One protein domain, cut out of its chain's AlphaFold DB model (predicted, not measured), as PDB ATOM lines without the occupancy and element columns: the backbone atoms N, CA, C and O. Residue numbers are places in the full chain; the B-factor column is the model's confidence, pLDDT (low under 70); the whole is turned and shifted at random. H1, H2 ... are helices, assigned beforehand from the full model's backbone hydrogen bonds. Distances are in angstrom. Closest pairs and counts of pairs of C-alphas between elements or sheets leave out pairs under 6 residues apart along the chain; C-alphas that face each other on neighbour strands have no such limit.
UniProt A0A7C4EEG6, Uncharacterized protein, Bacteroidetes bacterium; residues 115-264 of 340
ATOM      1  N   LEU A 115     -34.822 -15.786 -41.123       83.31
ATOM      2  CA  LEU A 115     -35.792 -14.812 -40.599       83.31
ATOM      3  C   LEU A 115     -37.213 -15.084 -41.119       83.31
ATOM      4  O   LEU A 115     -38.194 -14.887 -40.406       83.31
ATOM      5  N   TRP A 116     -37.318 -15.563 -42.356       81.31
ATOM      6  CA  TRP A 116     -38.585 -15.948 -42.950       81.31
ATOM      7  C   TRP A 116     -39.177 -17.206 -42.306       81.31
ATOM      8  O   TRP A 116     -40.337 -17.164 -41.893       81.31
ATOM      9  N   SER A 117     -38.408 -18.294 -42.132       76.88
ATOM     10  CA  SER A 117     -38.943 -19.516 -41.499       76.88
ATOM     11  C   SER A 117     -39.458 -19.247 -40.096       76.88
ATOM     12  O   SER A 117     -40.440 -19.848 -39.669       76.88
ATOM     13  N   SER A 118     -38.843 -18.296 -39.401       78.19
ATOM     14  CA  SER A 118     -39.261 -17.936 -38.057       78.19
ATOM     15  C   SER A 118     -40.545 -17.103 -37.989       78.19
ATOM     16  O   SER A 118     -41.193 -17.068 -36.944       78.19
ATOM     17  N   ILE A 119     -40.915 -16.420 -39.075       81.19
ATOM     18  CA  ILE A 119     -42.007 -15.436 -39.082       81.19
ATOM     19  C   ILE A 119     -43.208 -15.898 -39.921       81.19
ATOM     20  O   ILE A 119     -44.350 -15.638 -39.537       81.19
ATOM     21  N   HIS A 120     -42.983 -16.598 -41.037       79.88
ATOM     22  CA  HIS A 120     -44.036 -16.930 -42.005       79.88
ATOM     23  C   HIS A 120     -45.180 -17.752 -41.409       79.88
ATOM     24  O   HIS A 120     -46.324 -17.446 -41.698       79.88
ATOM     25  N   ASN A 121     -44.915 -18.711 -40.515       76.81
ATOM     26  CA  ASN A 121     -45.975 -19.494 -39.864       76.81
ATOM     27  C   ASN A 121     -46.935 -18.628 -39.046       76.81
ATOM     28  O   ASN A 121     -48.080 -18.997 -38.825       76.81
ATOM     29  N   THR A 122     -46.469 -17.477 -38.564       76.44
ATOM     30  CA  THR A 122     -47.310 -16.564 -37.791       76.44
ATOM     31  C   THR A 122     -48.046 -15.579 -38.687       76.44
ATOM     32  O   THR A 122     -49.217 -15.288 -38.458       76.44
ATOM     33  N   ILE A 123     -47.379 -15.088 -39.731       80.12
ATOM     34  CA  ILE A 123     -47.988 -14.154 -40.680       80.12
ATOM     35  C   ILE A 123     -48.971 -14.870 -41.622       80.12
ATOM     36  O   ILE A 123     -50.025 -14.340 -41.949       80.12
ATOM     37  N   GLY A 124     -48.673 -16.103 -42.011       78.94
ATOM     38  CA  GLY A 124     -49.334 -16.802 -43.107       78.94
ATOM     39  C   GLY A 124     -48.905 -16.281 -44.483       78.94
ATOM     40  O   GLY A 124     -48.151 -15.312 -44.608       78.94
ATOM     41  N   GLY A 125     -49.407 -16.943 -45.523       80.62
ATOM     42  CA  GLY A 125     -49.122 -16.601 -46.914       80.62
ATOM     43  C   GLY A 125     -47.708 -16.966 -47.381       80.62
ATOM     44  O   GLY A 125     -46.951 -17.674 -46.714       80.62
ATOM     45  N   GLY A 126     -47.369 -16.493 -48.579       84.31
ATOM     46  CA  GLY A 126     -46.107 -16.778 -49.253       84.31
ATOM     47  C   GLY A 126     -45.008 -15.745 -48.984       84.31
ATOM     48  O   GLY A 126     -45.064 -14.912 -48.077       84.31
ATOM     49  N   TRP A 127     -43.976 -15.770 -49.826       84.56
ATOM     50  CA  TRP A 127     -42.858 -14.825 -49.748       84.56
ATOM     51  C   TRP A 127     -43.287 -13.357 -49.923       84.56
ATOM     52  O   TRP A 127     -42.765 -12.470 -49.248       84.56
ATOM     53  N   ILE A 128     -44.267 -13.100 -50.794       87.31
ATOM     54  CA  ILE A 128     -44.778 -11.751 -51.072       87.31
ATOM     55  C   ILE A 128     -45.416 -11.153 -49.814       87.31
ATOM     56  O   ILE A 128     -45.147  -9.999 -49.479       87.31
ATOM     57  N   HIS A 129     -46.179 -11.953 -49.062       87.44
ATOM     58  CA  HIS A 129     -46.762 -11.550 -47.782       87.44
ATOM     59  C   HIS A 129     -45.690 -11.168 -46.780       87.44
ATOM     60  O   HIS A 129     -45.763 -10.107 -46.168       87.44
ATOM     61  N   PHE A 130     -44.659 -12.000 -46.639       88.56
ATOM     62  CA  PHE A 130     -43.539 -11.711 -45.752       88.56
ATOM     63  C   PHE A 130     -42.841 -10.387 -46.103       88.56
ATOM     64  O   PHE A 130     -42.586  -9.566 -45.222       88.56
ATOM     65  N   VAL A 131     -42.576 -10.140 -47.388       89.56
ATOM     66  CA  VAL A 131     -41.962  -8.882 -47.839       89.56
ATOM     67  C   VAL A 131     -42.876  -7.691 -47.548       89.56
ATOM     68  O   VAL A 131     -42.423  -6.710 -46.960       89.56
ATOM     69  N   ASN A 132     -44.160  -7.778 -47.905       88.75
ATOM     70  CA  ASN A 132     -45.119  -6.688 -47.713       88.75
ATOM     71  C   ASN A 132     -45.380  -6.393 -46.232       88.75
ATOM     72  O   ASN A 132     -45.468  -5.231 -45.842       88.75
ATOM     73  N   THR A 133     -45.448  -7.422 -45.387       88.50
ATOM     74  CA  THR A 133     -45.632  -7.247 -43.941       88.50
ATOM     75  C   THR A 133     -44.432  -6.587 -43.269       88.50
ATOM     76  O   THR A 133     -44.618  -5.676 -42.459       88.50
ATOM     77  N   LEU A 134     -43.206  -6.978 -43.632       91.44
ATOM     78  CA  LEU A 134     -42.000  -6.298 -43.159       91.44
ATOM     79  C   LEU A 134     -41.935  -4.856 -43.657       91.44
ATOM     80  O   LEU A 134     -41.674  -3.952 -42.866       91.44
ATOM     81  N   LEU A 135     -42.193  -4.637 -44.948       90.81
ATOM     82  CA  LEU A 135     -42.166  -3.306 -45.547       90.81
ATOM     83  C   LEU A 135     -43.149  -2.373 -44.835       90.81
ATOM     84  O   LEU A 135     -42.767  -1.274 -44.442       90.81
ATOM     85  N   TYR A 136     -44.371  -2.845 -44.591       89.06
ATOM     86  CA  TYR A 136     -45.391  -2.100 -43.865       89.06
ATOM     87  C   TYR A 136     -44.962  -1.773 -42.426       89.06
ATOM     88  O   TYR A 136     -45.086  -0.629 -41.984       89.06
ATOM     89  N   ALA A 137     -44.405  -2.746 -41.698       91.00
ATOM     90  CA  ALA A 137     -43.941  -2.536 -40.327       91.00
ATOM     91  C   ALA A 137     -42.807  -1.500 -40.234       91.00
ATOM     92  O   ALA A 137     -42.760  -0.712 -39.283       91.00
ATOM     93  N   ILE A 138     -41.913  -1.478 -41.229       92.69
ATOM     94  CA  ILE A 138     -40.831  -0.492 -41.334       92.69
ATOM     95  C   ILE A 138     -41.389   0.879 -41.746       92.69
ATOM     96  O   ILE A 138     -41.056   1.886 -41.125       92.69
ATOM     97  N   GLU A 139     -42.289   0.941 -42.733       90.12
ATOM     98  CA  GLU A 139     -42.908   2.192 -43.201       90.12
ATOM     99  C   GLU A 139     -43.693   2.897 -42.084       90.12
ATOM    100  O   GLU A 139     -43.653   4.124 -41.961       90.12
ATOM    101  N   LYS A 140     -44.368   2.130 -41.218       88.00
ATOM    102  CA  LYS A 140     -45.051   2.654 -40.026       88.00
ATOM    103  C   LYS A 140     -44.111   2.945 -38.852       88.00
ATOM    104  O   LYS A 140     -44.577   3.422 -37.824       88.00
ATOM    105  N   ASN A 141     -42.803   2.717 -39.008       87.75
ATOM    106  CA  ASN A 141     -41.765   2.910 -37.989       87.75
ATOM    107  C   ASN A 141     -41.985   2.083 -36.704       87.75
ATOM    108  O   ASN A 141     -41.403   2.363 -35.657       87.75
ATOM    109  N   ASN A 142     -42.802   1.032 -36.778       88.88
ATOM    110  CA  ASN A 142     -42.961   0.076 -35.688       88.88
ATOM    111  C   ASN A 142     -41.757  -0.866 -35.624       88.88
ATOM    112  O   ASN A 142     -41.242  -1.157 -34.543       88.88
ATOM    113  N   LEU A 143     -41.261  -1.299 -36.786       91.44
ATOM    114  CA  LEU A 143     -39.999  -2.013 -36.906       91.44
ATOM    115  C   LEU A 143     -38.881  -1.037 -37.273       91.44
ATOM    116  O   LEU A 143     -38.757  -0.624 -38.420       91.44
ATOM    117  N   ASN A 144     -38.042  -0.703 -36.293       91.88
ATOM    118  CA  ASN A 144     -36.903   0.187 -36.488       91.88
ATOM    119  C   ASN A 144     -35.579  -0.556 -36.245       91.88
ATOM    120  O   ASN A 144     -35.315  -1.051 -35.140       91.88
ATOM    121  N   ILE A 145     -34.718  -0.592 -37.269       91.50
ATOM    122  CA  ILE A 145     -33.399  -1.243 -37.218       91.50
ATOM    123  C   ILE A 145     -32.402  -0.550 -36.272       91.50
ATOM    124  O   ILE A 145     -31.405  -1.151 -35.877       91.50
ATOM    125  N   HIS A 146     -32.685   0.692 -35.872       91.31
ATOM    126  CA  HIS A 146     -31.923   1.478 -34.900       91.31
ATOM    127  C   HIS A 146     -32.410   1.306 -33.453       91.31
ATOM    128  O   HIS A 146     -31.880   1.959 -32.548       91.31
ATOM    129  N   SER A 147     -33.419   0.464 -33.213       91.00
ATOM    130  CA  SER A 147     -33.972   0.244 -31.875       91.00
ATOM    131  C   SER A 147     -32.952  -0.369 -30.907       91.00
ATOM    132  O   SER A 147     -32.006  -1.054 -31.302       91.00
ATOM    133  N   ALA A 148     -33.165  -0.154 -29.605       89.38
ATOM    134  CA  ALA A 148     -32.299  -0.697 -28.558       89.38
ATOM    135  C   ALA A 148     -32.220  -2.235 -28.591       89.38
ATOM    136  O   ALA A 148     -31.146  -2.785 -28.380       89.38
ATOM    137  N   MET A 149     -33.315  -2.918 -28.949       89.12
ATOM    138  CA  MET A 149     -33.362  -4.384 -29.093       89.12
ATOM    139  C   MET A 149     -32.485  -4.911 -30.240       89.12
ATOM    140  O   MET A 149     -32.063  -6.068 -30.228       89.12
ATOM    141  N   MET A 150     -32.180  -4.053 -31.217       92.25
ATOM    142  CA  MET A 150     -31.278  -4.347 -32.328       92.25
ATOM    143  C   MET A 150     -29.841  -3.885 -32.051       92.25
ATOM    144  O   MET A 150     -28.945  -4.200 -32.838       92.25
ATOM    145  N   LYS A 151     -29.588  -3.137 -30.965       93.31
ATOM    146  CA  LYS A 151     -28.242  -2.685 -30.588       93.31
ATOM    147  C   LYS A 151     -27.468  -3.863 -30.002       93.31
ATOM    148  O   LYS A 151     -27.981  -4.616 -29.180       93.31
ATOM    149  N   ARG A 152     -26.213  -4.018 -30.417       90.44
ATOM    150  CA  ARG A 152     -25.338  -5.049 -29.853       90.44
ATOM    151  C   ARG A 152     -24.793  -4.599 -28.496       90.44
ATOM    152  O   ARG A 152     -24.548  -3.402 -28.321       90.44
ATOM    153  N   PRO A 153     -24.568  -5.530 -27.555       89.44
ATOM    154  CA  PRO A 153     -23.901  -5.203 -26.305       89.44
ATOM    155  C   PRO A 153     -22.467  -4.738 -26.579       89.44
ATOM    156  O   PRO A 153     -21.764  -5.294 -27.427       89.44
ATOM    157  N   GLU A 154     -22.030  -3.713 -25.855       86.56
ATOM    158  CA  GLU A 154     -20.655  -3.228 -25.922       86.56
ATOM    159  C   GLU A 154     -19.763  -4.213 -25.163       86.56
ATOM    160  O   GLU A 154     -19.845  -4.346 -23.946       86.56
ATOM    161  N   SER A 155     -18.946  -4.967 -25.898       84.12
ATOM    162  CA  SER A 155     -18.080  -5.995 -25.327       84.12
ATOM    163  C   SER A 155     -16.720  -6.007 -26.011       84.12
ATOM    164  O   SER A 155     -16.612  -5.866 -27.230       84.12
ATOM    165  N   LYS A 156     -15.671  -6.219 -25.211       84.75
ATOM    166  CA  LYS A 156     -14.304  -6.473 -25.692       84.75
ATOM    167  C   LYS A 156     -14.074  -7.951 -26.032       84.75
ATOM    168  O   LYS A 156     -12.983  -8.315 -26.470       84.75
ATOM    169  N   TRP A 157     -15.079  -8.805 -25.822       84.81
ATOM    170  CA  TRP A 157     -14.984 -10.236 -26.069       84.81
ATOM    171  C   TRP A 157     -14.701 -10.533 -27.549       84.81
ATOM    172  O   TRP A 157     -15.310  -9.964 -28.462       84.81
ATOM    173  N   LYS A 158     -13.748 -11.437 -27.782       89.00
ATOM    174  CA  LYS A 158     -13.285 -11.840 -29.110       89.00
ATOM    175  C   LYS A 158     -13.138 -13.364 -29.141       89.00
ATOM    176  O   LYS A 158     -12.324 -13.886 -28.377       89.00
ATOM    177  N   PRO A 159     -13.857 -14.073 -30.029       89.12
ATOM    178  CA  PRO A 159     -13.754 -15.523 -30.117       89.12
ATOM    179  C   PRO A 159     -12.362 -15.951 -30.603       89.12
ATOM    180  O   PRO A 159     -11.752 -15.290 -31.455       89.12
ATOM    181  N   LYS A 160     -11.873 -17.069 -30.057       87.62
ATOM    182  CA  LYS A 160     -10.645 -17.760 -30.467       87.62
ATOM    183  C   LYS A 160     -10.997 -19.234 -30.753       87.62
ATOM    184  O   LYS A 160     -11.351 -19.922 -29.802       87.62
ATOM    185  N   PRO A 161     -10.916 -19.716 -32.009       87.88
ATOM    186  CA  PRO A 161     -10.540 -18.987 -33.223       87.88
ATOM    187  C   PRO A 161     -11.587 -17.938 -33.641       87.88
ATOM    188  O   PRO A 161     -12.752 -17.991 -33.253       87.88
ATOM    189  N   MET A 162     -11.171 -16.948 -34.440       90.31
ATOM    190  CA  MET A 162     -12.091 -15.911 -34.926       90.31
ATOM    191  C   MET A 162     -13.076 -16.494 -35.940       90.31
ATOM    192  O   MET A 162     -12.679 -16.780 -37.075       90.31
ATOM    193  N   THR A 163     -14.350 -16.570 -35.559       90.62
ATOM    194  CA  THR A 163     -15.446 -17.018 -36.425       90.62
ATOM    195  C   THR A 163     -15.696 -16.055 -37.586       90.62
ATOM    196  O   THR A 163     -15.400 -14.855 -37.522       90.62
ATOM    197  N   GLU A 164     -16.277 -16.567 -38.669       87.62
ATOM    198  CA  GLU A 164     -16.640 -15.758 -39.830       87.62
ATOM    199  C   GLU A 164     -17.690 -14.688 -39.502       87.62
ATOM    200  O   GLU A 164     -17.528 -13.522 -39.876       87.62
ATOM    201  N   SER A 165     -18.721 -15.058 -38.740       86.06
ATOM    202  CA  SER A 165     -19.758 -14.136 -38.271       86.06
ATOM    203  C   SER A 165     -19.158 -12.951 -37.510       86.06
ATOM    204  O   SER A 165     -19.536 -11.801 -37.748       86.06
ATOM    205  N   TYR A 166     -18.150 -13.189 -36.666       89.50
ATOM    206  CA  TYR A 166     -17.426 -12.122 -35.983       89.50
ATOM    207  C   TYR A 166     -16.644 -11.243 -36.967       89.50
ATOM    208  O   TYR A 166     -16.702 -10.017 -36.879       89.50
ATOM    209  N   ARG A 167     -15.933 -11.825 -37.944       89.88
ATOM    210  CA  ARG A 167     -15.161 -11.050 -38.940       89.88
ATOM    211  C   ARG A 167     -16.046 -10.094 -39.743       89.88
ATOM    212  O   ARG A 167     -15.622  -8.956 -39.972       89.88
ATOM    213  N   ARG A 168     -17.244 -10.544 -40.129       89.88
ATOM    214  CA  ARG A 168     -18.226  -9.760 -40.894       89.88
ATOM    215  C   ARG A 168     -18.874  -8.668 -40.044       89.88
ATOM    216  O   ARG A 168     -18.866  -7.502 -40.430       89.88
ATOM    217  N   THR A 169     -19.336  -9.023 -38.845       91.56
ATOM    218  CA  THR A 169     -20.188  -8.138 -38.036       91.56
ATOM    219  C   THR A 169     -19.439  -7.268 -37.032       91.56
ATOM    220  O   THR A 169     -20.021  -6.309 -36.549       91.56
ATOM    221  N   ARG A 170     -18.178  -7.537 -36.659       89.12
ATOM    222  CA  ARG A 170     -17.489  -6.854 -35.527       89.12
ATOM    223  C   ARG A 170     -17.500  -5.319 -35.543       89.12
ATOM    224  O   ARG A 170     -17.279  -4.717 -34.503       89.12
ATOM    225  N   LYS A 171     -17.674  -4.690 -36.711       90.12
ATOM    226  CA  LYS A 171     -17.719  -3.224 -36.846       90.12
ATOM    227  C   LYS A 171     -19.130  -2.653 -36.693       90.12
ATOM    228  O   LYS A 171     -19.264  -1.463 -36.444       90.12
ATOM    229  N   TRP A 172     -20.151  -3.497 -36.809       93.44
ATOM    230  CA  TRP A 172     -21.541  -3.080 -36.761       93.44
ATOM    231  C   TRP A 172     -21.947  -2.756 -35.333       93.44
ATOM    232  O   TRP A 172     -21.787  -3.574 -34.422       93.44
ATOM    233  N   LYS A 173     -22.548  -1.579 -35.171       93.50
ATOM    234  CA  LYS A 173     -23.148  -1.125 -33.910       93.50
ATOM    235  C   LYS A 173     -24.433  -1.889 -33.553       93.50
ATOM    236  O   LYS A 173     -24.770  -2.031 -32.380       93.50
ATOM    237  N   TYR A 174     -25.137  -2.389 -34.564       95.06
ATOM    238  CA  TYR A 174     -26.398  -3.120 -34.444       95.06
ATOM    239  C   TYR A 174     -26.240  -4.540 -35.000       95.06
ATOM    240  O   TYR A 174     -25.251  -4.846 -35.667       95.06
ATOM    241  N   TYR A 175     -27.199  -5.425 -34.718       93.19
ATOM    242  CA  TYR A 175     -27.225  -6.789 -35.269       93.19
ATOM    243  C   TYR A 175     -27.430  -6.815 -36.794       93.19
ATOM    244  O   TYR A 175     -27.173  -7.826 -37.438       93.19
ATOM    245  N   VAL A 176     -27.827  -5.681 -37.375       94.56
ATOM    246  CA  VAL A 176     -27.961  -5.452 -38.816       94.56
ATOM    247  C   VAL A 176     -27.028  -4.313 -39.260       94.56
ATOM    248  O   VAL A 176     -26.714  -3.430 -38.451       94.56
ATOM    249  N   PRO A 177     -26.575  -4.287 -40.525       94.94
ATOM    250  CA  PRO A 177     -25.716  -3.224 -41.026       94.94
ATOM    251  C   PRO A 177     -26.528  -1.942 -41.254       94.94
ATOM    252  O   PRO A 177     -27.172  -1.752 -42.284       94.94
ATOM    253  N   VAL A 178     -26.502  -1.048 -40.269       93.06
ATOM    254  CA  VAL A 178     -27.296   0.187 -40.287       93.06
ATOM    255  C   VAL A 178     -26.730   1.234 -41.250       93.06
ATOM    256  O   VAL A 178     -27.489   1.904 -41.956       93.06
ATOM    257  N   THR A 179     -25.404   1.379 -41.318       94.56
ATOM    258  CA  THR A 179     -24.783   2.347 -42.233       94.56
ATOM    259  C   THR A 179     -24.766   1.812 -43.664       94.56
ATOM    260  O   THR A 179     -24.541   0.621 -43.895       94.56
ATOM    261  N   MET A 180     -24.946   2.689 -44.654       95.12
ATOM    262  CA  MET A 180     -24.891   2.314 -46.073       95.12
ATOM    263  C   MET A 180     -23.534   1.715 -46.435       95.12
ATOM    264  O   MET A 180     -23.464   0.777 -47.224       95.12
ATOM    265  N   LYS A 181     -22.447   2.211 -45.831       94.62
ATOM    266  CA  LYS A 181     -21.094   1.683 -46.055       94.62
ATOM    267  C   LYS A 181     -20.974   0.221 -45.625       94.62
ATOM    268  O   LYS A 181     -20.427  -0.590 -46.369       94.62
ATOM    269  N   GLU A 182     -21.459  -0.117 -44.433       94.81
ATOM    270  CA  GLU A 182     -21.424  -1.491 -43.921       94.81
ATOM    271  C   GLU A 182     -22.356  -2.402 -44.712       94.81
ATOM    272  O   GLU A 182     -21.948  -3.497 -45.095       94.81
ATOM    273  N   ALA A 183     -23.563  -1.925 -45.013       95.69
ATOM    274  CA  ALA A 183     -24.557  -2.694 -45.745       95.69
ATOM    275  C   ALA A 183     -24.082  -3.012 -47.166       95.69
ATOM    276  O   ALA A 183     -24.102  -4.168 -47.576       95.69
ATOM    277  N   LYS A 184     -23.579  -2.016 -47.908       96.12
ATOM    278  CA  LYS A 184     -23.051  -2.230 -49.267       96.12
ATOM    279  C   LYS A 184     -21.828  -3.140 -49.264       96.12
ATOM    280  O   LYS A 184     -21.668  -3.952 -50.172       96.12
ATOM    281  N   LYS A 185     -20.974  -3.036 -48.239       95.06
ATOM    282  CA  LYS A 185     -19.829  -3.937 -48.083       95.06
ATOM    283  C   LYS A 185     -20.282  -5.386 -47.897       95.06
ATOM    284  O   LYS A 185     -19.756  -6.257 -48.582       95.06
ATOM    285  N   GLU A 186     -21.236  -5.638 -47.003       95.00
ATOM    286  CA  GLU A 186     -21.774  -6.989 -46.791       95.00
ATOM    287  C   GLU A 186     -22.486  -7.507 -48.043       95.00
ATOM    288  O   GLU A 186     -22.264  -8.647 -48.440       95.00
ATOM    289  N   TYR A 187     -23.263  -6.657 -48.718       95.31
ATOM    290  CA  TYR A 187     -23.907  -7.006 -49.982       95.31
ATOM    291  C   TYR A 187     -22.884  -7.442 -51.035       95.31
ATOM    292  O   TYR A 187     -23.062  -8.483 -51.662       95.31
ATOM    293  N   LYS A 188     -21.786  -6.690 -51.201       94.81
ATOM    294  CA  LYS A 188     -20.722  -7.027 -52.157       94.81
ATOM    295  C   LYS A 188     -20.073  -8.373 -51.826       94.81
ATOM    296  O   LYS A 188     -19.979  -9.218 -52.709       94.81
ATOM    297  N   ILE A 189     -19.715  -8.600 -50.559       93.25
ATOM    298  CA  ILE A 189     -19.132  -9.873 -50.099       93.25
ATOM    299  C   ILE A 189     -20.082 -11.039 -50.390       93.25
ATOM    300  O   ILE A 189     -19.665 -12.060 -50.931       93.25
ATOM    301  N   ARG A 190     -21.372 -10.891 -50.064       92.06
ATOM    302  CA  ARG A 190     -22.374 -11.931 -50.324       92.06
ATOM    303  C   ARG A 190     -22.605 -12.155 -51.810       92.06
ATOM    304  O   ARG A 190     -22.784 -13.295 -52.219       92.06
ATOM    305  N   LYS A 191     -22.586 -11.099 -52.623       93.19
ATOM    306  CA  LYS A 191     -22.705 -11.206 -54.081       93.19
ATOM    307  C   LYS A 191     -21.534 -11.989 -54.675       93.19
ATOM    308  O   LYS A 191     -21.774 -12.931 -55.418       93.19
ATOM    309  N   GLU A 192     -20.302 -11.660 -54.287       93.12
ATOM    310  CA  GLU A 192     -19.081 -12.354 -54.734       93.12
ATOM    311  C   GLU A 192     -19.063 -13.833 -54.333       93.12
ATOM    312  O   GLU A 192     -18.605 -14.677 -55.094       93.12
ATOM    313  N   ARG A 193     -19.603 -14.159 -53.155       90.31
ATOM    314  CA  ARG A 193     -19.663 -15.534 -52.636       90.31
ATOM    315  C   ARG A 193     -20.927 -16.298 -53.018       90.31
ATOM    316  O   ARG A 193     -21.124 -17.416 -52.561       90.31
ATOM    317  N   ASN A 194     -21.801 -15.703 -53.828       86.44
ATOM    318  CA  ASN A 194     -23.106 -16.263 -54.191       86.44
ATOM    319  C   ASN A 194     -24.054 -16.526 -52.988       86.44
ATOM    320  O   ASN A 194     -25.014 -17.289 -53.084       86.44
ATOM    321  N   GLU A 195     -23.839 -15.824 -51.872       86.19
ATOM    322  CA  GLU A 195     -24.542 -15.940 -50.585       86.19
ATOM    323  C   GLU A 195     -25.616 -14.851 -50.376       86.19
ATOM    324  O   GLU A 195     -25.995 -14.546 -49.244       86.19
ATOM    325  N   LEU A 196     -26.117 -14.207 -51.436       84.06
ATOM    326  CA  LEU A 196     -27.150 -13.164 -51.288       84.06
ATOM    327  C   LEU A 196     -28.430 -13.675 -50.601       84.06
ATOM    328  O   LEU A 196     -29.162 -12.874 -50.022       84.06
ATOM    329  N   GLY A 197     -28.669 -14.990 -50.623       82.06
ATOM    330  CA  GLY A 197     -29.762 -15.626 -49.894       82.06
ATOM    331  C   GLY A 197     -31.110 -15.004 -50.245       82.06
ATOM    332  O   GLY A 197     -31.448 -14.855 -51.420       82.06
ATOM    333  N   ASP A 198     -31.823 -14.566 -49.210       81.56
ATOM    334  CA  ASP A 198     -33.139 -13.933 -49.298       81.56
ATOM    335  C   ASP A 198     -33.193 -12.655 -50.153       81.56
ATOM    336  O   ASP A 198     -34.242 -12.316 -50.697       81.56
ATOM    337  N   ILE A 199     -32.066 -11.957 -50.327       85.62
ATOM    338  CA  ILE A 199     -31.996 -10.681 -51.059       85.62
ATOM    339  C   ILE A 199     -32.152 -10.882 -52.571       85.62
ATOM    340  O   ILE A 199     -32.521  -9.954 -53.279       85.62
ATOM    341  N   LYS A 200     -31.908 -12.088 -53.093       82.31
ATOM    342  CA  LYS A 200     -32.150 -12.377 -54.519       82.31
ATOM    343  C   LYS A 200     -33.633 -12.333 -54.888       82.31
ATOM    344  O   LYS A 200     -33.960 -12.275 -56.063       82.31
ATOM    345  N   TYR A 201     -34.506 -12.406 -53.886       78.62
ATOM    346  CA  TYR A 201     -35.943 -12.610 -54.052       78.62
ATOM    347  C   TYR A 201     -36.766 -11.374 -53.699       78.62
ATOM    348  O   TYR A 201     -37.992 -11.439 -53.649       78.62
ATOM    349  N   ILE A 202     -36.112 -10.255 -53.401       84.19
ATOM    350  CA  ILE A 202     -36.792  -8.964 -53.346       84.19
ATOM    351  C   ILE A 202     -36.771  -8.324 -54.740       84.19
ATOM    352  O   ILE A 202     -35.889  -8.650 -55.536       84.19
ATOM    353  N   PRO A 203     -37.704  -7.405 -55.044       83.44
ATOM    354  CA  PRO A 203     -37.715  -6.706 -56.325       83.44
ATOM    355  C   PRO A 203     -36.360  -6.064 -56.636       83.44
ATOM    356  O   PRO A 203     -35.790  -5.379 -55.785       83.44
ATOM    357  N   GLU A 204     -35.865  -6.231 -57.864       84.75
ATOM    358  CA  GLU A 204     -34.560  -5.704 -58.289       84.75
ATOM    359  C   GLU A 204     -34.460  -4.189 -58.073       84.75
ATOM    360  O   GLU A 204     -33.471  -3.703 -57.514       84.75
ATOM    361  N   LYS A 205     -35.556  -3.466 -58.336       87.06
ATOM    362  CA  LYS A 205     -35.703  -2.030 -58.052       87.06
ATOM    363  C   LYS A 205     -35.328  -1.664 -56.606       87.06
ATOM    364  O   LYS A 205     -34.836  -0.566 -56.357       87.06
ATOM    365  N   PHE A 206     -35.540  -2.554 -55.628       91.69
ATOM    366  CA  PHE A 206     -35.172  -2.301 -54.228       91.69
ATOM    367  C   PHE A 206     -33.661  -2.414 -54.033       91.69
ATOM    368  O   PHE A 206     -33.063  -1.583 -53.346       91.69
ATOM    369  N   THR A 207     -33.033  -3.419 -54.649       90.75
ATOM    370  CA  THR A 207     -31.575  -3.568 -54.619       90.75
ATOM    371  C   THR A 207     -30.866  -2.453 -55.378       90.75
ATOM    372  O   THR A 207     -29.873  -1.934 -54.876       90.75
ATOM    373  N   GLU A 208     -31.395  -2.023 -56.522       93.19
ATOM    374  CA  GLU A 208     -30.871  -0.895 -57.295       93.19
ATOM    375  C   GLU A 208     -30.952   0.403 -56.498       93.19
ATOM    376  O   GLU A 208     -29.944   1.084 -56.316       93.19
ATOM    377  N   LEU A 209     -32.127   0.704 -55.932       93.69
ATOM    378  CA  LEU A 209     -32.322   1.846 -55.041       93.69
ATOM    379  C   LEU A 209     -31.297   1.832 -53.897       93.69
ATOM    380  O   LEU A 209     -30.631   2.834 -53.632       93.69
ATOM    381  N   PHE A 210     -31.129   0.686 -53.240       96.12
ATOM    382  CA  PHE A 210     -30.163   0.510 -52.160       96.12
ATOM    383  C   PHE A 210     -28.709   0.736 -52.615       96.12
ATOM    384  O   PHE A 210     -27.935   1.405 -51.921       96.12
ATOM    385  N   LEU A 211     -28.321   0.198 -53.772       95.44
ATOM    386  CA  LEU A 211     -26.966   0.318 -54.312       95.44
ATOM    387  C   LEU A 211     -26.650   1.736 -54.789       95.44
ATOM    388  O   LEU A 211     -25.521   2.193 -54.589       95.44
ATOM    389  N   ASN A 212     -27.637   2.451 -55.322       96.25
ATOM    390  CA  ASN A 212     -27.477   3.811 -55.836       96.25
ATOM    391  C   ASN A 212     -27.513   4.868 -54.724       96.25
ATOM    392  O   ASN A 212     -26.843   5.891 -54.823       96.25
ATOM    393  N   THR A 213     -28.186   4.592 -53.604       95.94
ATOM    394  CA  THR A 213     -28.324   5.566 -52.510       95.94
ATOM    395  C   THR A 213     -27.020   5.744 -51.724       95.94
ATOM    396  O   THR A 213     -26.430   4.781 -51.226       95.94
ATOM    397  N   SER A 214     -26.549   6.981 -51.554       95.88
ATOM    398  CA  SER A 214     -25.393   7.292 -50.688       95.88
ATOM    399  C   SER A 214     -25.783   7.457 -49.208       95.88
ATOM    400  O   SER A 214     -26.947   7.645 -48.872       95.88
ATOM    401  N   GLU A 215     -24.812   7.446 -48.286       95.56
ATOM    402  CA  GLU A 215     -25.084   7.703 -46.856       95.56
ATOM    403  C   GLU A 215     -25.684   9.105 -46.623       95.56
ATOM    404  O   GLU A 215     -26.597   9.272 -45.816       95.56
ATOM    405  N   ALA A 216     -25.188  10.119 -47.340       95.25
ATOM    406  CA  ALA A 216     -25.688  11.489 -47.235       95.25
ATOM    407  C   ALA A 216     -27.121  11.608 -47.770       95.25
ATOM    408  O   ALA A 216     -27.962  12.281 -47.180       95.25
ATOM    409  N   GLU A 217     -27.413  10.931 -48.877       94.88
ATOM    410  CA  GLU A 217     -28.751  10.865 -49.451       94.88
ATOM    411  C   GLU A 217     -29.740  10.131 -48.552       94.88
ATOM    412  O   GLU A 217     -30.796  10.685 -48.260       94.88
ATOM    413  N   TYR A 218     -29.360   8.973 -48.012       94.88
ATOM    414  CA  TYR A 218     -30.170   8.247 -47.037       94.88
ATOM    415  C   TYR A 218     -30.511   9.130 -45.823       94.88
ATOM    416  O   TYR A 218     -31.670   9.233 -45.425       94.88
ATOM    417  N   LYS A 219     -29.537   9.877 -45.287       93.81
ATOM    418  CA  LYS A 219     -29.786  10.850 -44.208       93.81
ATOM    419  C   LYS A 219     -30.715  11.995 -44.624       93.81
ATOM    420  O   LYS A 219     -31.488  12.470 -43.796       93.81
ATOM    421  N   ARG A 220     -30.662  12.453 -45.881       94.00
ATOM    422  CA  ARG A 220     -31.611  13.452 -46.411       94.00
ATOM    423  C   ARG A 220     -33.022  12.873 -46.518       94.00
ATOM    424  O   ARG A 220     -33.961  13.563 -46.137       94.00
ATOM    425  N   MET A 221     -33.170  11.629 -46.974       92.88
ATOM    426  CA  MET A 221     -34.462  10.933 -47.036       92.88
ATOM    427  C   MET A 221     -35.083  10.802 -45.643       92.88
ATOM    428  O   MET A 221     -36.241  11.176 -45.467       92.88
ATOM    429  N   LEU A 222     -34.294  10.388 -44.637       90.44
ATOM    430  CA  LEU A 222     -34.731  10.328 -43.233       90.44
ATOM    431  C   LEU A 222     -35.284  11.676 -42.745       90.44
ATOM    432  O   LEU A 222     -36.339  11.714 -42.120       90.44
ATOM    433  N   LYS A 223     -34.609  12.790 -43.066       91.69
ATOM    434  CA  LYS A 223     -35.059  14.144 -42.693       91.69
ATOM    435  C   LYS A 223     -36.320  14.592 -43.434       91.69
ATOM    436  O   LYS A 223     -37.129  15.307 -42.859       91.69
ATOM    437  N   ARG A 224     -36.473  14.201 -44.702       91.62
ATOM    438  CA  ARG A 224     -37.646  14.529 -45.532       91.62
ATOM    439  C   ARG A 224     -38.877  13.691 -45.186       91.62
ATOM    440  O   ARG A 224     -39.975  14.060 -45.578       91.62
ATOM    441  N   GLY A 225     -38.700  12.576 -44.477       87.38
ATOM    442  CA  GLY A 225     -39.797  11.680 -44.123       87.38
ATOM    443  C   GLY A 225     -40.294  10.824 -45.289       87.38
ATOM    444  O   GLY A 225     -41.455  10.427 -45.282       87.38
ATOM    445  N   ASP A 226     -39.441  10.509 -46.270       88.56
ATOM    446  CA  ASP A 226     -39.789   9.608 -47.384       88.56
ATOM    447  C   ASP A 226     -39.826   8.136 -46.926       88.56
ATOM    448  O   ASP A 226     -38.941   7.325 -47.217       88.56
ATOM    449  N   ARG A 227     -40.844   7.804 -46.126       88.75
ATOM    450  CA  ARG A 227     -40.948   6.528 -45.401       88.75
ATOM    451  C   ARG A 227     -40.973   5.317 -46.326       88.75
ATOM    452  O   ARG A 227     -40.391   4.297 -45.977       88.75
ATOM    453  N   ARG A 228     -41.584   5.429 -47.509       87.50
ATOM    454  CA  ARG A 228     -41.675   4.327 -48.482       87.50
ATOM    455  C   ARG A 228     -40.306   3.959 -49.042       87.50
ATOM    456  O   ARG A 228     -39.931   2.788 -49.043       87.50
ATOM    457  N   THR A 229     -39.538   4.950 -49.491       91.19
ATOM    458  CA  THR A 229     -38.194   4.725 -50.042       91.19
ATOM    459  C   THR A 229     -37.233   4.240 -48.960       91.19
ATOM    460  O   THR A 229     -36.473   3.294 -49.182       91.19
ATOM    461  N   ILE A 230     -37.316   4.821 -47.757       93.69
ATOM    462  CA  ILE A 230     -36.544   4.379 -46.588       93.69
ATOM    463  C   ILE A 230     -36.858   2.918 -46.261       93.69
ATOM    464  O   ILE A 230     -35.928   2.130 -46.105       93.69
ATOM    465  N   ALA A 231     -38.137   2.532 -46.218       93.56
ATOM    466  CA  ALA A 231     -38.543   1.172 -45.880       93.56
ATOM    467  C   ALA A 231     -37.982   0.133 -46.856       93.56
ATOM    468  O   ALA A 231     -37.509  -0.918 -46.426       93.56
ATOM    469  N   ARG A 232     -37.939   0.445 -48.159       94.06
ATOM    470  CA  ARG A 232     -37.316  -0.426 -49.173       94.06
ATOM    471  C   ARG A 232     -35.824  -0.626 -48.901       94.06
ATOM    472  O   ARG A 232     -35.346  -1.755 -48.923       94.06
ATOM    473  N   ILE A 233     -35.098   0.452 -48.600       95.44
ATOM    474  CA  ILE A 233     -33.664   0.410 -48.270       95.44
ATOM    475  C   ILE A 233     -33.421  -0.368 -46.972       95.44
ATOM    476  O   ILE A 233     -32.513  -1.199 -46.895       95.44
ATOM    477  N   GLU A 234     -34.214  -0.105 -45.937       95.62
ATOM    478  CA  GLU A 234     -34.078  -0.747 -44.632       95.62
ATOM    479  C   GLU A 234     -34.460  -2.223 -44.659       95.62
ATOM    480  O   GLU A 234     -33.808  -3.013 -43.979       95.62
ATOM    481  N   LEU A 235     -35.415  -2.623 -45.502       95.25
ATOM    482  CA  LEU A 235     -35.701  -4.028 -45.772       95.25
ATOM    483  C   LEU A 235     -34.453  -4.747 -46.305       95.25
ATOM    484  O   LEU A 235     -34.094  -5.802 -45.784       95.25
ATOM    485  N   VAL A 236     -33.735  -4.163 -47.276       95.31
ATOM    486  CA  VAL A 236     -32.475  -4.754 -47.777       95.31
ATOM    487  C   VAL A 236     -31.446  -4.878 -46.651       95.31
ATOM    488  O   VAL A 236     -30.822  -5.928 -46.497       95.31
ATOM    489  N   LYS A 237     -31.283  -3.836 -45.826       95.50
ATOM    490  CA  LYS A 237     -30.364  -3.864 -44.672       95.50
ATOM    491  C   LYS A 237     -30.749  -4.940 -43.655       95.50
ATOM    492  O   LYS A 237     -29.871  -5.640 -43.151       95.50
ATOM    493  N   LEU A 238     -32.039  -5.097 -43.370       95.25
ATOM    494  CA  LEU A 238     -32.560  -6.114 -42.463       95.25
ATOM    495  C   LEU A 238     -32.260  -7.523 -42.987       95.25
ATOM    496  O   LEU A 238     -31.728  -8.346 -42.244       95.25
ATOM    497  N   LEU A 239     -32.514  -7.778 -44.274       92.88
ATOM    498  CA  LEU A 239     -32.220  -9.063 -44.920       92.88
ATOM    499  C   LEU A 239     -30.710  -9.339 -45.038       92.88
ATOM    500  O   LEU A 239     -30.280 -10.486 -44.958       92.88
ATOM    501  N   LEU A 240     -29.867  -8.310 -45.159       93.19
ATOM    502  CA  LEU A 240     -28.411  -8.473 -45.046       93.19
ATOM    503  C   LEU A 240     -27.996  -8.912 -43.638       93.19
ATOM    504  O   LEU A 240     -27.069  -9.703 -43.480       93.19
ATOM    505  N   GLY A 241     -28.672  -8.418 -42.604       91.25
ATOM    506  CA  GLY A 241     -28.383  -8.793 -41.225       91.25
ATOM    507  C   GLY A 241     -29.062 -10.078 -40.745       91.25
ATOM    508  O   GLY A 241     -28.687 -10.565 -39.682       91.25
ATOM    509  N   SER A 242     -30.006 -10.646 -41.506       90.38
ATOM    510  CA  SER A 242     -30.870 -11.754 -41.062       90.38
ATOM    511  C   SER A 242     -30.095 -12.970 -40.540       90.38
ATOM    512  O   SER A 242     -30.426 -13.487 -39.478       90.38
ATOM    513  N   ASN A 243     -29.006 -13.352 -41.213       87.69
ATOM    514  CA  ASN A 243     -28.149 -14.485 -40.830       87.69
ATOM    515  C   ASN A 243     -27.415 -14.299 -39.487       87.69
ATOM    516  O   ASN A 243     -26.764 -15.226 -39.011       87.69
ATOM    517  N   TYR A 244     -27.441 -13.098 -38.906       89.12
ATOM    518  CA  TYR A 244     -26.761 -12.771 -37.647       89.12
ATOM    519  C   TYR A 244     -27.733 -12.449 -36.510       89.12
ATOM    520  O   TYR A 244     -27.297 -12.047 -35.428       89.12
ATOM    521  N   LEU A 245     -29.039 -12.587 -36.751       89.56
ATOM    522  CA  LEU A 245     -30.065 -12.348 -35.748       89.56
ATOM    523  C   LEU A 245     -30.168 -13.552 -34.812       89.56
ATOM    524  O   LEU A 245     -30.251 -14.692 -35.259       89.56
ATOM    525  N   GLY A 246     -30.178 -13.292 -33.506       86.69
ATOM    526  CA  GLY A 246     -30.523 -14.300 -32.511       86.69
ATOM    527  C   GLY A 246     -32.032 -14.379 -32.285       86.69
ATOM    528  O   GLY A 246     -32.799 -13.523 -32.738       86.69
ATOM    529  N   LYS A 247     -32.455 -15.371 -31.495       85.25
ATOM    530  CA  LYS A 247     -33.863 -15.603 -31.126       85.25
ATOM    531  C   LYS A 247     -34.551 -14.347 -30.578       85.25
ATOM    532  O   LYS A 247     -35.676 -14.043 -30.955       85.25
ATOM    533  N   THR A 248     -33.857 -13.570 -29.745       86.81
ATOM    534  CA  THR A 248     -34.383 -12.312 -29.190       86.81
ATOM    535  C   THR A 248     -34.699 -11.284 -30.277       86.81
ATOM    536  O   THR A 248     -35.764 -10.672 -30.245       86.81
ATOM    537  N   GLN A 249     -33.806 -11.103 -31.255       89.69
ATOM    538  CA  GLN A 249     -34.013 -10.147 -32.346       89.69
ATOM    539  C   GLN A 249     -35.126 -10.616 -33.288       89.69
ATOM    540  O   GLN A 249     -35.955  -9.809 -33.698       89.69
ATOM    541  N   ILE A 250     -35.178 -11.915 -33.591       88.62
ATOM    542  CA  ILE A 250     -36.233 -12.513 -34.418       88.62
ATOM    543  C   ILE A 250     -37.603 -12.338 -33.752       88.62
ATOM    544  O   ILE A 250     -38.535 -11.853 -34.392       88.62
ATOM    545  N   ASN A 251     -37.714 -12.638 -32.454       86.25
ATOM    546  CA  ASN A 251     -38.949 -12.447 -31.692       86.25
ATOM    547  C   ASN A 251     -39.360 -10.973 -31.624       86.25
ATOM    548  O   ASN A 251     -40.541 -10.659 -31.761       86.25
ATOM    549  N   PHE A 252     -38.396 -10.063 -31.466       88.25
ATOM    550  CA  PHE A 252     -38.656  -8.628 -31.533       88.25
ATOM    551  C   PHE A 252     -39.222  -8.217 -32.899       88.25
ATOM    552  O   PHE A 252     -40.244  -7.538 -32.949       88.25
ATOM    553  N   ILE A 253     -38.611  -8.653 -34.006       90.56
ATOM    554  CA  ILE A 253     -39.099  -8.355 -35.362       90.56
ATOM    555  C   ILE A 253     -40.512  -8.904 -35.549       90.56
ATOM    556  O   ILE A 253     -41.404  -8.163 -35.958       90.56
ATOM    557  N   LYS A 254     -40.734 -10.173 -35.191       87.19
ATOM    558  CA  LYS A 254     -42.042 -10.836 -35.245       87.19
ATOM    559  C   LYS A 254     -43.113 -10.039 -34.496       87.19
ATOM    560  O   LYS A 254     -44.165  -9.748 -35.062       87.19
ATOM    561  N   PHE A 255     -42.824  -9.637 -33.258       85.69
ATOM    562  CA  PHE A 255     -43.730  -8.827 -32.444       85.69
ATOM    563  C   PHE A 255     -44.046  -7.481 -33.104       85.69
ATOM    564  O   PHE A 255     -45.210  -7.100 -33.189       85.69
ATOM    565  N   GLN A 256     -43.038  -6.769 -33.617       87.88
ATOM    566  CA  GLN A 256     -43.255  -5.461 -34.240       87.88
ATOM    567  C   GLN A 256     -44.044  -5.548 -35.545       87.88
ATOM    568  O   GLN A 256     -44.840  -4.651 -35.836       87.88
ATOM    569  N   VAL A 257     -43.871  -6.626 -36.312       88.31
ATOM    570  CA  VAL A 257     -44.705  -6.879 -37.487       88.31
ATOM    571  C   VAL A 257     -46.156  -7.065 -37.058       88.31
ATOM    572  O   VAL A 257     -47.003  -6.286 -37.482       88.31
ATOM    573  N   LEU A 258     -46.444  -7.997 -36.147       84.94
ATOM    574  CA  LEU A 258     -47.814  -8.251 -35.684       84.94
ATOM    575  C   LEU A 258     -48.462  -7.011 -35.067       84.94
ATOM    576  O   LEU A 258     -49.579  -6.658 -35.433       84.94
ATOM    577  N   LYS A 259     -47.730  -6.276 -34.224       84.62
ATOM    578  CA  LYS A 259     -48.188  -5.004 -33.652       84.62
ATOM    579  C   LYS A 259     -48.593  -3.994 -34.728       84.62
ATOM    580  O   LYS A 259     -49.589  -3.294 -34.569       84.62
ATOM    581  N   SER A 260     -47.851  -3.928 -35.834       84.69
ATOM    582  CA  SER A 260     -48.192  -3.048 -36.959       84.69
ATOM    583  C   SER A 260     -49.524  -3.411 -37.593       84.69
ATOM    584  O   SER A 260     -50.277  -2.516 -37.971       84.69
ATOM    585  N   PHE A 261     -49.829  -4.704 -37.670       80.06
ATOM    586  CA  PHE A 261     -51.092  -5.194 -38.212       80.06
ATOM    587  C   PHE A 261     -52.257  -5.087 -37.220       80.06
ATOM    588  O   PHE A 261     -53.378  -4.800 -37.632       80.06
ATOM    589  N   MET A 262     -51.998  -5.176 -35.913       77.94
ATOM    590  CA  MET A 262     -52.998  -4.837 -34.891       77.94
ATOM    591  C   MET A 262     -53.444  -3.375 -35.004       77.94
ATOM    592  O   MET A 262     -54.630  -3.073 -34.921       77.94
ATOM    593  N   GLN A 263     -52.496  -2.477 -35.278       76.00
ATOM    594  CA  GLN A 263     -52.745  -1.050 -35.505       76.00
ATOM    595  C   GLN A 263     -53.222  -0.727 -36.928       76.00
ATOM    596  O   GLN A 263     -53.428   0.440 -37.263       76.00
ATOM    597  N   TYR A 264     -53.370  -1.736 -37.788       74.88
ATOM    598  CA  TYR A 264     -53.837  -1.539 -39.149       74.88
ATOM    599  C   TYR A 264     -55.300  -1.103 -39.136       74.88
ATOM    600  O   TYR A 264     -56.176  -1.816 -38.638       74.88
TER     601      TYR A 264
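What this domain is: This is residues 115 to 264 of the 340 residues of an uncharacterized protein of Bacteroidetes bacterium (UniProt A0A7C4EEG6). A kinked helix, H8, runs through the core with H2, H4, H5, H6 and H7 packed round it, while H1 and H9 pack on H2. Residues 140 to 163 make a long link that loops out to H3. The printed part has 150 residues with nine named helices, H1 to H9 in chain order, and no named strand; the class is all helix. It is compact, with a radius of gyration of the C-alphas of 15.1 A and spans of 47 by 33 by 29 A.

How they stand to each other: H1, residues 115 to 123, touches residues 129 to 133 alone of H2, residues 127 to 139, about perpendicular at 89 degrees; their closest C-alphas, His 120 and Phe 130, are 6.4 A apart. H3, residues 164 to 169, is close but not clearly touching H4, residues 180 to 192. H5, residues 197 to 201, H6, residues 204 to 212, and H7, residues 215 to 224, precede the hub H8, residues 227 to 244. H8 touches H2, H4, H5, H6 and H7, and the closest C-alphas of each pair are those of Glu 139 of H2 and Ala 231 at 5.2 A, Ala 183 of H4 and Lys 237 at 6.0 A, Ile 199 of H5 and Leu 239 at 6.4 A, Phe 210 of H6 and Ile 233 at 5.2 A, and Met 221 of H7 and Ile 230 at 6.9 A. H9, residues 247 to 262, touches H2 about perpendicular at 81 degrees, Ala 137 and Val 257 having the closest C-alphas at 5.2 A. O i to N i+4 pairs are within hydrogen-bond range throughout H2, H3, H4, H6, H7 and H9, but in 3 of 5 in H1, 12 of 14 in H8 and 0 of 1 in H5, where 2 of 2 O i to N i+3 pairs are.

Where its parts are: H1 begins at C-alpha 115 (-35.792, -14.812, -40.599). H8 is 25.2 A long, H9 22.3 A, ending at C-alpha 262 (-52.998, -4.837, -34.891).

The domain as a whole: The farthest C-alphas, Pro 161 and Tyr 264, are 47.1 A apart. The printed part has no cut, the link from H2 to H3 is long, and no printed residue is under 70 in pLDDT.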